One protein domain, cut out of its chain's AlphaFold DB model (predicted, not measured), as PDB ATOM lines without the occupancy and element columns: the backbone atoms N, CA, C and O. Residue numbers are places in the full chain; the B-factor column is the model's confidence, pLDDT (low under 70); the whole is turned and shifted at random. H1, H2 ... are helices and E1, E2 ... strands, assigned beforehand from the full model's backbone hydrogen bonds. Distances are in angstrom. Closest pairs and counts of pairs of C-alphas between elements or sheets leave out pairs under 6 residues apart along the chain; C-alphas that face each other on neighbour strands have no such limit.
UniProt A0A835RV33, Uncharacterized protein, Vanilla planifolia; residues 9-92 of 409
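This is residues 9 to 92 of the 409 residues of an uncharacterized protein of Vanilla planifolia (UniProt A0A835RV33). With little regular structure, this is a compact body of loops and three short helices, with E1 and E2 side by side as a small antiparallel ribbon at one end. H1 is nearest the middle. The 84 printed residues run E1, H1, H2, H3, E2, class mixed, with only 23 in named elements; the radius of gyration of the C-alphas is 12.0 A and the spans are 35 by 27 by 22 A.

E1, residues 9 to 11, begins at C-alpha 9 (-47.974, 42.071, -23.579) and measures 6.4 A. H1 is residues 48 to 51, 5.3 A; H2, 60 to 63, 4.8 A; H3, 69 to 76, 10.5 A. E2, 88 to 91, 9.7 A, ends at C-alpha 91 (-52.604, 37.815, -22.660).

E1 and E2 are antiparallel at 139 degrees, with N 9 and O 90 2.8 A apart, within hydrogen-bond range. H1 and H2 only just touch, with 3 pairs of C-alphas within 8 A, closest Cys 51 and Val 62, 6.2 A. H2 and H3 are close but not clearly touching, closest C-alphas Ile 63 and Gln 72, 7.3 A. Every O i to N i+4 pair is within range in H3; H1 and H2 are too short for one.

The farthest C-alphas, Asn 41 and Arg 83, are 36.2 A apart. The printed part has no cut. Links E1 to H1 and H3 to E2 are long. Model pLDDT is under 70 at 17 residues, among them 35 to 41.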
ATOM      1  N   VAL A   9     -48.951  41.455 -22.678       70.56
ATOM      2  CA  VAL A   9     -47.974  42.071 -23.579       70.56
ATOM      3  C   VAL A   9     -48.749  42.868 -24.614       70.56
ATOM      4  O   VAL A   9     -49.775  42.413 -25.130       70.56
ATOM      5  N   TRP A  10     -48.273  44.070 -24.914       78.06
ATOM      6  CA  TRP A  10     -48.864  44.892 -25.960       78.06
ATOM      7  C   TRP A  10     -48.561  44.322 -27.346       78.06
ATOM      8  O   TRP A  10     -47.413  44.087 -27.709       78.06
ATOM      9  N   CYS A  11     -49.614  44.116 -28.130       81.50
ATOM     10  CA  CYS A  11     -49.550  43.857 -29.559       81.50
ATOM     11  C   CYS A  11     -49.745  45.181 -30.291       81.50
ATOM     12  O   CYS A  11     -50.818  45.789 -30.217       81.50
ATOM     13  N   ILE A  12     -48.693  45.632 -30.971       85.25
ATOM     14  CA  ILE A  12     -48.630  46.982 -31.533       85.25
ATOM     15  C   ILE A  12     -49.446  47.063 -32.827       85.25
ATOM     16  O   ILE A  12     -49.226  46.295 -33.773       85.25
ATOM     17  N   GLY A  13     -50.399  47.995 -32.847       83.94
ATOM     18  CA  GLY A  13     -51.224  48.377 -33.988       83.94
ATOM     19  C   GLY A  13     -50.704  49.664 -34.626       83.94
ATOM     20  O   GLY A  13     -49.812  49.610 -35.473       83.94
ATOM     21  N   ASP A  14     -51.278  50.808 -34.245       84.69
ATOM     22  CA  ASP A  14     -50.816  52.143 -34.655       84.69
ATOM     23  C   ASP A  14     -49.808  52.771 -33.682       84.69
ATOM     24  O   ASP A  14     -49.267  53.834 -33.980       84.69
ATOM     25  N   GLY A  15     -49.547  52.125 -32.543       85.12
ATOM     26  CA  GLY A  15     -48.587  52.535 -31.526       85.12
ATOM     27  C   GLY A  15     -48.998  53.767 -30.724       85.12
ATOM     28  O   GLY A  15     -48.201  54.245 -29.921       85.12
ATOM     29  N   ARG A  16     -50.199  54.324 -30.939       86.88
ATOM     30  CA  ARG A  16     -50.609  55.610 -30.343       86.88
ATOM     31  C   ARG A  16     -51.012  55.483 -28.883       86.88
ATOM     32  O   ARG A  16     -50.909  56.449 -28.132       86.88
ATOM     33  N   THR A  17     -51.508  54.312 -28.503       86.38
ATOM     34  CA  THR A  17     -52.002  54.035 -27.149       86.38
ATOM     35  C   THR A  17     -50.951  53.387 -26.257       86.38
ATOM     36  O   THR A  17     -51.112  53.394 -25.041       86.38
ATOM     37  N   THR A  18     -49.871  52.872 -26.847       87.38
ATOM     38  CA  THR A  18     -48.769  52.238 -26.121       87.38
ATOM     39  C   THR A  18     -47.687  53.262 -25.793       87.38
ATOM     40  O   THR A  18     -47.014  53.783 -26.686       87.38
ATOM     41  N   ARG A  19     -47.495  53.545 -24.504       87.94
ATOM     42  CA  ARG A  19     -46.466  54.467 -24.010       87.94
ATOM     43  C   ARG A  19     -45.102  53.804 -24.086       87.94
ATOM     44  O   ARG A  19     -44.897  52.718 -23.550       87.94
ATOM     45  N   PHE A  20     -44.158  54.486 -24.722       87.94
ATOM     46  CA  PHE A  20     -42.889  53.880 -25.111       87.94
ATOM     47  C   PHE A  20     -42.072  53.374 -23.906       87.94
ATOM     48  O   PHE A  20     -41.593  52.243 -23.923       87.94
ATOM     49  N   LEU A  21     -41.935  54.176 -22.844       85.38
ATOM     50  CA  LEU A  21     -41.143  53.793 -21.664       85.38
ATOM     51  C   LEU A  21     -41.945  53.066 -20.582       85.38
ATOM     52  O   LEU A  21     -41.382  52.266 -19.834       85.38
ATOM     53  N   GLU A  22     -43.231  53.385 -20.458       84.75
ATOM     54  CA  GLU A  22     -44.048  53.006 -19.300       84.75
ATOM     55  C   GLU A  22     -44.836  51.713 -19.495       84.75
ATOM     56  O   GLU A  22     -45.238  51.096 -18.507       84.75
ATOM     57  N   ASP A  23     -45.020  51.277 -20.739       84.75
ATOM     58  CA  ASP A  23     -45.758  50.062 -21.042       84.75
ATOM     59  C   ASP A  23     -44.812  48.913 -21.429       84.75
ATOM     60  O   ASP A  23     -43.707  49.096 -21.940       84.75
ATOM     61  N   ASN A  24     -45.239  47.683 -21.161       80.31
ATOM     62  CA  ASN A  24     -44.436  46.468 -21.300       80.31
ATOM     63  C   ASN A  24     -44.558  45.848 -22.709       80.31
ATOM     64  O   ASN A  24     -44.932  44.690 -22.892       80.31
ATOM     65  N   TRP A  25     -44.267  46.645 -23.734       82.25
ATOM     66  CA  TRP A  25     -44.425  46.237 -25.135       82.25
ATOM     67  C   TRP A  25     -43.212  45.499 -25.724       82.25
ATOM     68  O   TRP A  25     -43.357  44.786 -26.709       82.25
ATOM     69  N   LEU A  26     -42.036  45.609 -25.091       79.12
ATOM     70  CA  LEU A  26     -40.802  44.897 -25.477       79.12
ATOM     71  C   LEU A  26     -40.492  43.662 -24.618       79.12
ATOM     72  O   LEU A  26     -39.519  42.939 -24.862       79.12
ATOM     73  N   GLY A  27     -41.291  43.403 -23.585       70.81
ATOM     74  CA  GLY A  27     -41.055  42.293 -22.675       70.81
ATOM     75  C   GLY A  27     -41.926  42.341 -21.431       70.81
ATOM     76  O   GLY A  27     -42.975  42.965 -21.403       70.81
ATOM     77  N   VAL A  28     -41.471  41.654 -20.386       65.50
ATOM     78  CA  VAL A  28     -42.228  41.446 -19.142       65.50
ATOM     79  C   VAL A  28     -42.331  42.718 -18.291       65.50
ATOM     80  O   VAL A  28     -43.305  42.899 -17.561       65.50
ATOM     81  N   LEU A  29     -41.331  43.594 -18.386       70.38
ATOM     82  CA  LEU A  29     -41.252  44.856 -17.657       70.38
ATOM     83  C   LEU A  29     -41.250  46.033 -18.640       70.38
ATOM     84  O   LEU A  29     -40.659  45.894 -19.717       70.38
ATOM     85  N   PRO A  30     -41.837  47.183 -18.265       80.94
ATOM     86  CA  PRO A  30     -41.641  48.438 -18.983       80.94
ATOM     87  C   PRO A  30     -40.159  48.760 -19.135       80.94
ATOM     88  O   PRO A  30     -39.380  48.462 -18.224       80.94
ATOM     89  N   LEU A  31     -39.786  49.406 -20.241       80.25
ATOM     90  CA  LEU A  31     -38.406  49.840 -20.458       80.25
ATOM     91  C   LEU A  31     -37.908  50.670 -19.267       80.25
ATOM     92  O   LEU A  31     -36.787  50.447 -18.825       80.25
ATOM     93  N   SER A  32     -38.742  51.554 -18.694       79.12
ATOM     94  CA  SER A  32     -38.412  52.414 -17.535       79.12
ATOM     95  C   SER A  32     -37.890  51.663 -16.305       79.12
ATOM     96  O   SER A  32     -37.246  52.256 -15.444       79.12
ATOM     97  N   CYS A  33     -38.158  50.360 -16.213       76.75
ATOM     98  CA  CYS A  33     -37.715  49.489 -15.129       76.75
ATOM     99  C   CYS A  33     -36.504  48.617 -15.503       76.75
ATOM    100  O   CYS A  33     -36.106  47.770 -14.702       76.75
ATOM    101  N   TRP A  34     -35.943  48.751 -16.710       75.62
ATOM    102  CA  TRP A  34     -34.811  47.938 -17.151       75.62
ATOM    103  C   TRP A  34     -33.508  48.492 -16.560       75.62
ATOM    104  O   TRP A  34     -33.169  49.650 -16.804       75.62
ATOM    105  N   PRO A  35     -32.743  47.678 -15.811       59.47
ATOM    106  CA  PRO A  35     -31.613  48.161 -15.017       59.47
ATOM    107  C   PRO A  35     -30.401  48.642 -15.835       59.47
ATOM    108  O   PRO A  35     -29.499  49.237 -15.257       59.47
ATOM    109  N   THR A  36     -30.351  48.392 -17.150       60.81
ATOM    110  CA  THR A  36     -29.128  48.580 -17.959       60.81
ATOM    111  C   THR A  36     -29.313  49.265 -19.317       60.81
ATOM    112  O   THR A  36     -28.321  49.451 -20.012       60.81
ATOM    113  N   PHE A  37     -30.526  49.667 -19.715       61.91
ATOM    114  CA  PHE A  37     -30.796  50.053 -21.116       61.91
ATOM    115  C   PHE A  37     -31.384  51.455 -21.327       61.91
ATOM    116  O   PHE A  37     -31.612  51.847 -22.467       61.91
ATOM    117  N   ILE A  38     -31.600  52.239 -20.266       62.53
ATOM    118  CA  ILE A  38     -32.131  53.601 -20.407       62.53
ATOM    119  C   ILE A  38     -31.091  54.635 -20.022       62.53
ATOM    120  O   ILE A  38     -30.791  54.851 -18.850       62.53
ATOM    121  N   ASN A  39     -30.627  55.364 -21.031       65.56
ATOM    122  CA  ASN A  39     -30.023  56.663 -20.823       65.56
ATOM    123  C   ASN A  39     -31.136  57.703 -20.593       65.56
ATOM    124  O   ASN A  39     -31.827  58.108 -21.529       65.56
ATOM    125  N   MET A  40     -31.321  58.143 -19.345       61.50
ATOM    126  CA  MET A  40     -32.327  59.158 -18.989       61.50
ATOM    127  C   MET A  40     -32.059  60.538 -19.611       61.50
ATOM    128  O   MET A  40     -32.961  61.369 -19.643       61.50
ATOM    129  N   ASN A  41     -30.851  60.781 -20.126       63.41
ATOM    130  CA  ASN A  41     -30.493  62.037 -20.790       63.41
ATOM    131  C   ASN A  41     -30.843  62.037 -22.288       63.41
ATOM    132  O   ASN A  41     -30.536  62.996 -22.992       63.41
ATOM    133  N   THR A  42     -31.445  60.958 -22.797       70.31
ATOM    134  CA  THR A  42     -31.897  60.847 -24.191       70.31
ATOM    135  C   THR A  42     -33.369  61.231 -24.290       70.31
ATOM    136  O   THR A  42     -34.166  60.885 -23.418       70.31
ATOM    137  N   HIS A  43     -33.745  61.940 -25.355       77.06
ATOM    138  CA  HIS A  43     -35.148  62.218 -25.640       77.06
ATOM    139  C   HIS A  43     -35.813  60.956 -26.197       77.06
ATOM    140  O   HIS A  43     -35.616  60.598 -27.358       77.06
ATOM    141  N   TRP A  44     -36.583  60.274 -25.353       82.19
ATOM    142  CA  TRP A  44     -37.319  59.076 -25.737       82.19
ATOM    143  C   TRP A  44     -38.632  59.428 -26.445       82.19
ATOM    144  O   TRP A  44     -39.231  60.459 -26.126       82.19
ATOM    145  N   PRO A  45     -39.108  58.576 -27.369       85.38
ATOM    146  CA  PRO A  45     -40.440  58.723 -27.944       85.38
ATOM    147  C   PRO A  45     -41.524  58.736 -26.862       85.38
ATOM    148  O   PRO A  45     -41.397  58.040 -25.851       85.38
ATOM    149  N   ALA A  46     -42.617  59.474 -27.064       85.69
ATOM    150  CA  ALA A  46     -43.731  59.451 -26.112       85.69
ATOM    151  C   ALA A  46     -44.527  58.140 -26.230       85.69
ATOM    152  O   ALA A  46     -44.948  57.539 -25.234       85.69
ATOM    153  N   ASN A  47     -44.713  57.667 -27.461       90.12
ATOM    154  CA  ASN A  47     -45.443  56.446 -27.777       90.12
ATOM    155  C   ASN A  47     -44.750  55.644 -28.886       90.12
ATOM    156  O   ASN A  47     -43.825  56.112 -29.550       90.12
ATOM    157  N   VAL A  48     -45.196  54.404 -29.078       88.44
ATOM    158  CA  VAL A  48     -44.610  53.496 -30.076       88.44
ATOM    159  C   VAL A  48     -44.905  53.956 -31.513       88.44
ATOM    160  O   VAL A  48     -44.175  53.579 -32.426       88.44
ATOM    161  N   ALA A  49     -45.908  54.816 -31.738       88.44
ATOM    162  CA  ALA A  49     -46.249  55.325 -33.072       88.44
ATOM    163  C   ALA A  49     -45.108  56.123 -33.715       88.44
ATOM    164  O   ALA A  49     -44.938  56.076 -34.930       88.44
ATOM    165  N   GLU A  50     -44.297  56.817 -32.917       88.19
ATOM    166  CA  GLU A  50     -43.114  57.551 -33.394       88.19
ATOM    167  C   GLU A  50     -42.011  56.621 -33.930       88.19
ATOM    168  O   GLU A  50     -41.173  57.032 -34.730       88.19
ATOM    169  N   CYS A  51     -42.038  55.343 -33.541       86.75
ATOM    170  CA  CYS A  51     -41.166  54.300 -34.080       86.75
ATOM    171  C   CYS A  51     -41.763  53.612 -35.320       86.75
ATOM    172  O   CYS A  51     -41.191  52.636 -35.811       86.75
ATOM    173  N   LEU A  52     -42.909  54.079 -35.831       87.12
ATOM    174  CA  LEU A  52     -43.601  53.507 -36.983       87.12
ATOM    175  C   LEU A  52     -43.626  54.485 -38.164       87.12
ATOM    176  O   LEU A  52     -43.826  55.688 -38.028       87.12
ATOM    177  N   LEU A  53     -43.470  53.940 -39.367       86.38
ATOM    178  CA  LEU A  53     -43.714  54.637 -40.626       86.38
ATOM    179  C   LEU A  53     -45.229  54.759 -40.894       86.38
ATOM    180  O   LEU A  53     -46.011  53.975 -40.350       86.38
ATOM    181  N   PRO A  54     -45.677  55.646 -41.808       79.12
ATOM    182  CA  PRO A  54     -47.097  55.787 -42.166       79.12
ATOM    183  C   PRO A  54     -47.771  54.482 -42.626       79.12
ATOM    184  O   PRO A  54     -48.962  54.280 -42.400       79.12
ATOM    185  N   GLY A  55     -47.003  53.554 -43.213       76.44
ATOM    186  CA  GLY A  55     -47.448  52.198 -43.566       76.44
ATOM    187  C   GLY A  55     -47.512  51.214 -42.388       76.44
ATOM    188  O   GLY A  55     -47.644  50.014 -42.608       76.44
ATOM    189  N   ARG A  56     -47.369  51.703 -41.150       75.50
ATOM    190  CA  ARG A  56     -47.248  50.951 -39.890       75.50
ATOM    191  C   ARG A  56     -46.031  50.035 -39.806       75.50
ATOM    192  O   ARG A  56     -45.948  49.241 -38.886       75.50
ATOM    193  N   ASN A  57     -45.080  50.094 -40.730       84.50
ATOM    194  CA  ASN A  57     -43.830  49.339 -40.612       84.50
ATOM    195  C   ASN A  57     -42.889  49.998 -39.604       84.50
ATOM    196  O   ASN A  57     -42.994  51.197 -39.369       84.50
ATOM    197  N   TRP A  58     -41.984  49.222 -39.011       88.06
ATOM    198  CA  TRP A  58     -40.984  49.762 -38.091       88.06
ATOM    199  C   TRP A  58     -40.079  50.764 -38.814       88.06
ATOM    200  O   TRP A  58     -39.618  50.499 -39.926       88.06
ATOM    201  N   ASN A  59     -39.850  51.914 -38.188       89.56
ATOM    202  CA  ASN A  59     -38.893  52.908 -38.644       89.56
ATOM    203  C   ASN A  59     -37.512  52.566 -38.071       89.56
ATOM    204  O   ASN A  59     -37.161  52.983 -36.966       89.56
ATOM    205  N   TRP A  60     -36.746  51.765 -38.811       87.62
ATOM    206  CA  TRP A  60     -35.439  51.286 -38.361       87.62
ATOM    207  C   TRP A  60     -34.406  52.403 -38.189       87.62
ATOM    208  O   TRP A  60     -33.545  52.279 -37.323       87.62
ATOM    209  N   ASP A  61     -34.539  53.517 -38.911       86.50
ATOM    210  CA  ASP A  61     -33.651  54.673 -38.754       86.50
ATOM    211  C   ASP A  61     -33.781  55.268 -37.344       86.50
ATOM    212  O   ASP A  61     -32.783  55.527 -36.676       86.50
ATOM    213  N   VAL A  62     -35.015  55.389 -36.841       85.00
ATOM    214  CA  VAL A  62     -35.295  55.862 -35.473       85.00
ATOM    215  C   VAL A  62     -34.917  54.814 -34.428       85.00
ATOM    216  O   VAL A  62     -34.371  55.155 -33.383       85.00
ATOM    217  N   ILE A  63     -35.193  53.535 -34.695       84.94
ATOM    218  CA  ILE A  63     -34.926  52.443 -33.748       84.94
ATOM    219  C   ILE A  63     -33.419  52.231 -33.558       84.94
ATOM    220  O   ILE A  63     -32.964  52.049 -32.432       84.94
ATOM    221  N   SER A  64     -32.631  52.318 -34.630       85.56
ATOM    222  CA  SER A  64     -31.175  52.123 -34.587       85.56
ATOM    223  C   SER A  64     -30.431  53.154 -33.730       85.56
ATOM    224  O   SER A  64     -29.318  52.886 -33.282       85.56
ATOM    225  N   ALA A  65     -31.048  54.309 -33.453       83.38
ATOM    226  CA  ALA A  65     -30.460  55.355 -32.620       83.38
ATOM    227  C   ALA A  65     -30.372  54.974 -31.130       83.38
ATOM    228  O   ALA A  65     -29.566  55.550 -30.402       83.38
ATOM    229  N   TRP A  66     -31.200  54.032 -30.668       79.06
ATOM    230  CA  TRP A  66     -31.286  53.651 -29.252       79.06
ATOM    231  C   TRP A  66     -31.306  52.138 -29.003       79.06
ATOM    232  O   TRP A  66     -30.991  51.711 -27.894       79.06
ATOM    233  N   ALA A  67     -31.669  51.325 -29.996       79.62
ATOM    234  CA  ALA A  67     -31.698  49.872 -29.894       79.62
ATOM    235  C   ALA A  67     -30.441  49.254 -30.516       79.62
ATOM    236  O   ALA A  67     -30.109  49.522 -31.671       79.62
ATOM    237  N   ASP A  68     -29.776  48.381 -29.766       80.69
ATOM    238  CA  ASP A  68     -28.695  47.536 -30.267       80.69
ATOM    239  C   ASP A  68     -29.235  46.339 -31.074       80.69
ATOM    240  O   ASP A  68     -30.445  46.141 -31.200       80.69
ATOM    241  N   GLY A  69     -28.340  45.539 -31.661       79.25
ATOM    242  CA  GLY A  69     -28.725  44.433 -32.544       79.25
ATOM    243  C   GLY A  69     -29.644  43.395 -31.885       79.25
ATOM    244  O   GLY A  69     -30.553  42.891 -32.538       79.25
ATOM    245  N   GLU A  70     -29.464  43.120 -30.591       78.69
ATOM    246  CA  GLU A  70     -30.332  42.196 -29.852       78.69
ATOM    247  C   GLU A  70     -31.732  42.790 -29.647       78.69
ATOM    248  O   GLU A  70     -32.744  42.109 -29.835       78.69
ATOM    249  N   LEU A  71     -31.826  44.079 -29.308       77.88
ATOM    250  CA  LEU A  71     -33.114  44.737 -29.127       77.88
ATOM    251  C   LEU A  71     -33.851  44.942 -30.458       77.88
ATOM    252  O   LEU A  71     -35.071  44.776 -30.508       77.88
ATOM    253  N   GLN A  72     -33.126  45.226 -31.539       83.50
ATOM    254  CA  GLN A  72     -33.674  45.278 -32.898       83.50
ATOM    255  C   GLN A  72     -34.248  43.923 -33.325       83.50
ATOM    256  O   GLN A  72     -35.378  43.863 -33.820       83.50
ATOM    257  N   ASP A  73     -33.520  42.833 -33.070       82.56
ATOM    258  CA  ASP A  73     -34.001  41.476 -33.328       82.56
ATOM    259  C   ASP A  73     -35.287  41.196 -32.541       82.56
ATOM    260  O   ASP A  73     -36.296  40.782 -33.117       82.56
ATOM    261  N   ARG A  74     -35.334  41.552 -31.255       81.50
ATOM    262  CA  ARG A  74     -36.553  41.412 -30.442       81.50
ATOM    263  C   ARG A  74     -37.730  42.231 -30.977       81.50
ATOM    264  O   ARG A  74     -38.842  41.709 -31.015       81.50
ATOM    265  N   ILE A  75     -37.507  43.472 -31.417       85.69
ATOM    266  CA  ILE A  75     -38.544  44.336 -32.017       85.69
ATOM    267  C   ILE A  75     -39.105  43.715 -33.300       85.69
ATOM    268  O   ILE A  75     -40.318  43.746 -33.532       85.69
ATOM    269  N   SER A  76     -38.237  43.130 -34.128       82.94
ATOM    270  CA  SER A  76     -38.633  42.508 -35.395       82.94
ATOM    271  C   SER A  76     -39.586  41.321 -35.197       82.94
ATOM    272  O   SER A  76     -40.488  41.112 -36.010       82.94
ATOM    273  N   HIS A  77     -39.447  40.610 -34.076       78.44
ATOM    274  CA  HIS A  77     -40.253  39.444 -33.715       78.44
ATOM    275  C   HIS A  77     -41.518  39.786 -32.912       78.44
ATOM    276  O   HIS A  77     -42.275  38.880 -32.545       78.44
ATOM    277  N   LEU A  78     -41.781  41.067 -32.619       80.00
ATOM    278  CA  LEU A  78     -42.962  41.450 -31.848       80.00
ATOM    279  C   LEU A  78     -44.266  41.124 -32.596       80.00
ATOM    280  O   LEU A  78     -44.386  41.389 -33.797       80.00
ATOM    281  N   PRO A  79     -45.293  40.615 -31.890       68.12
ATOM    282  CA  PRO A  79     -46.608  40.410 -32.478       68.12
ATOM    283  C   PRO A  79     -47.228  41.756 -32.882       68.12
ATOM    284  O   PRO A  79     -47.287  42.705 -32.098       68.12
ATOM    285  N   ARG A  80     -47.705  41.826 -34.129       76.12
ATOM    286  CA  ARG A  80     -48.277  43.029 -34.751       76.12
ATOM    287  C   ARG A  80     -49.774  42.858 -34.990       76.12
ATOM    288  O   ARG A  80     -50.216  41.845 -35.538       76.12
ATOM    289  N   ALA A  81     -50.566  43.875 -34.662       68.00
ATOM    290  CA  ALA A  81     -52.015  43.859 -34.840       68.00
ATOM    291  C   ALA A  81     -52.403  44.217 -36.290       68.00
ATOM    292  O   ALA A  81     -53.048  45.226 -36.546       68.00
ATOM    293  N   LEU A  82     -52.032  43.375 -37.262       60.56
ATOM    294  CA  LEU A  82     -52.180  43.656 -38.705       60.56
ATOM    295  C   LEU A  82     -53.624  43.944 -39.169       60.56
ATOM    296  O   LEU A  82     -53.820  44.551 -40.217       60.56
ATOM    297  N   ARG A  83     -54.637  43.503 -38.409       57.47
ATOM    298  CA  ARG A  83     -56.069  43.664 -38.735       57.47
ATOM    299  C   ARG A  83     -56.791  44.732 -37.906       57.47
ATOM    300  O   ARG A  83     -57.928  45.061 -38.226       57.47
ATOM    301  N   SER A  84     -56.164  45.240 -36.846       59.50
ATOM    302  CA  SER A  84     -56.710  46.300 -35.992       59.50
ATOM    303  C   SER A  84     -56.002  47.610 -36.325       59.50
ATOM    304  O   SER A  84     -54.817  47.616 -36.653       59.50
ATOM    305  N   SER A  85     -56.706  48.739 -36.276       65.50
ATOM    306  CA  SER A  85     -56.041  50.046 -36.301       65.50
ATOM    307  C   SER A  85     -55.412  50.404 -34.961       65.50
ATOM    308  O   SER A  85     -54.473  51.180 -34.963       65.50
ATOM    309  N   GLN A  86     -55.887  49.829 -33.856       79.00
ATOM    310  CA  GLN A  86     -55.480  50.190 -32.496       79.00
ATOM    311  C   GLN A  86     -54.609  49.108 -31.858       79.00
ATOM    312  O   GLN A  86     -54.753  47.924 -32.193       79.00
ATOM    313  N   ASP A  87     -53.748  49.518 -30.922       81.94
ATOM    314  CA  ASP A  87     -52.954  48.597 -30.107       81.94
ATOM    315  C   ASP A  87     -53.860  47.707 -29.249       81.94
ATOM    316  O   ASP A  87     -54.907  48.133 -28.755       81.94
ATOM    317  N   VAL A  88     -53.458  46.450 -29.067       78.06
ATOM    318  CA  VAL A  88     -54.250  45.460 -28.332       78.06
ATOM    319  C   VAL A  88     -53.401  44.845 -27.238       78.06
ATOM    320  O   VAL A  88     -52.326  44.313 -27.499       78.06
ATOM    321  N   LEU A  89     -53.913  44.839 -26.012       73.06
ATOM    322  CA  LEU A  89     -53.283  44.108 -24.926       73.06
ATOM    323  C   LEU A  89     -53.588  42.610 -25.074       73.06
ATOM    324  O   LEU A  89     -54.736  42.180 -24.939       73.06
ATOM    325  N   LEU A  90     -52.564  41.808 -25.364       65.00
ATOM    326  CA  LEU A  90     -52.688  40.358 -25.454       65.00
ATOM    327  C   LEU A  90     -52.287  39.715 -24.133       65.00
ATOM    328  O   LEU A  90     -51.268  40.051 -23.536       65.00
ATOM    329  N   LEU A  91     -53.064  38.726 -23.697       61.94
ATOM    330  CA  LEU A  91     -52.604  37.815 -22.660       61.94
ATOM    331  C   LEU A  91     -51.545  36.900 -23.287       61.94
ATOM    332  O   LEU A  91     -51.877  36.068 -24.132       61.94
ATOM    333  N   SER A  92     -50.292  37.014 -22.847       53.47
ATOM    334  CA  SER A  92     -49.120  36.324 -23.417       53.47
ATOM    335  C   SER A  92     -49.164  34.785 -23.310       53.47
ATOM    336  O   SER A  92     -48.185  34.111 -23.617       53.47
TER     337      SER A  92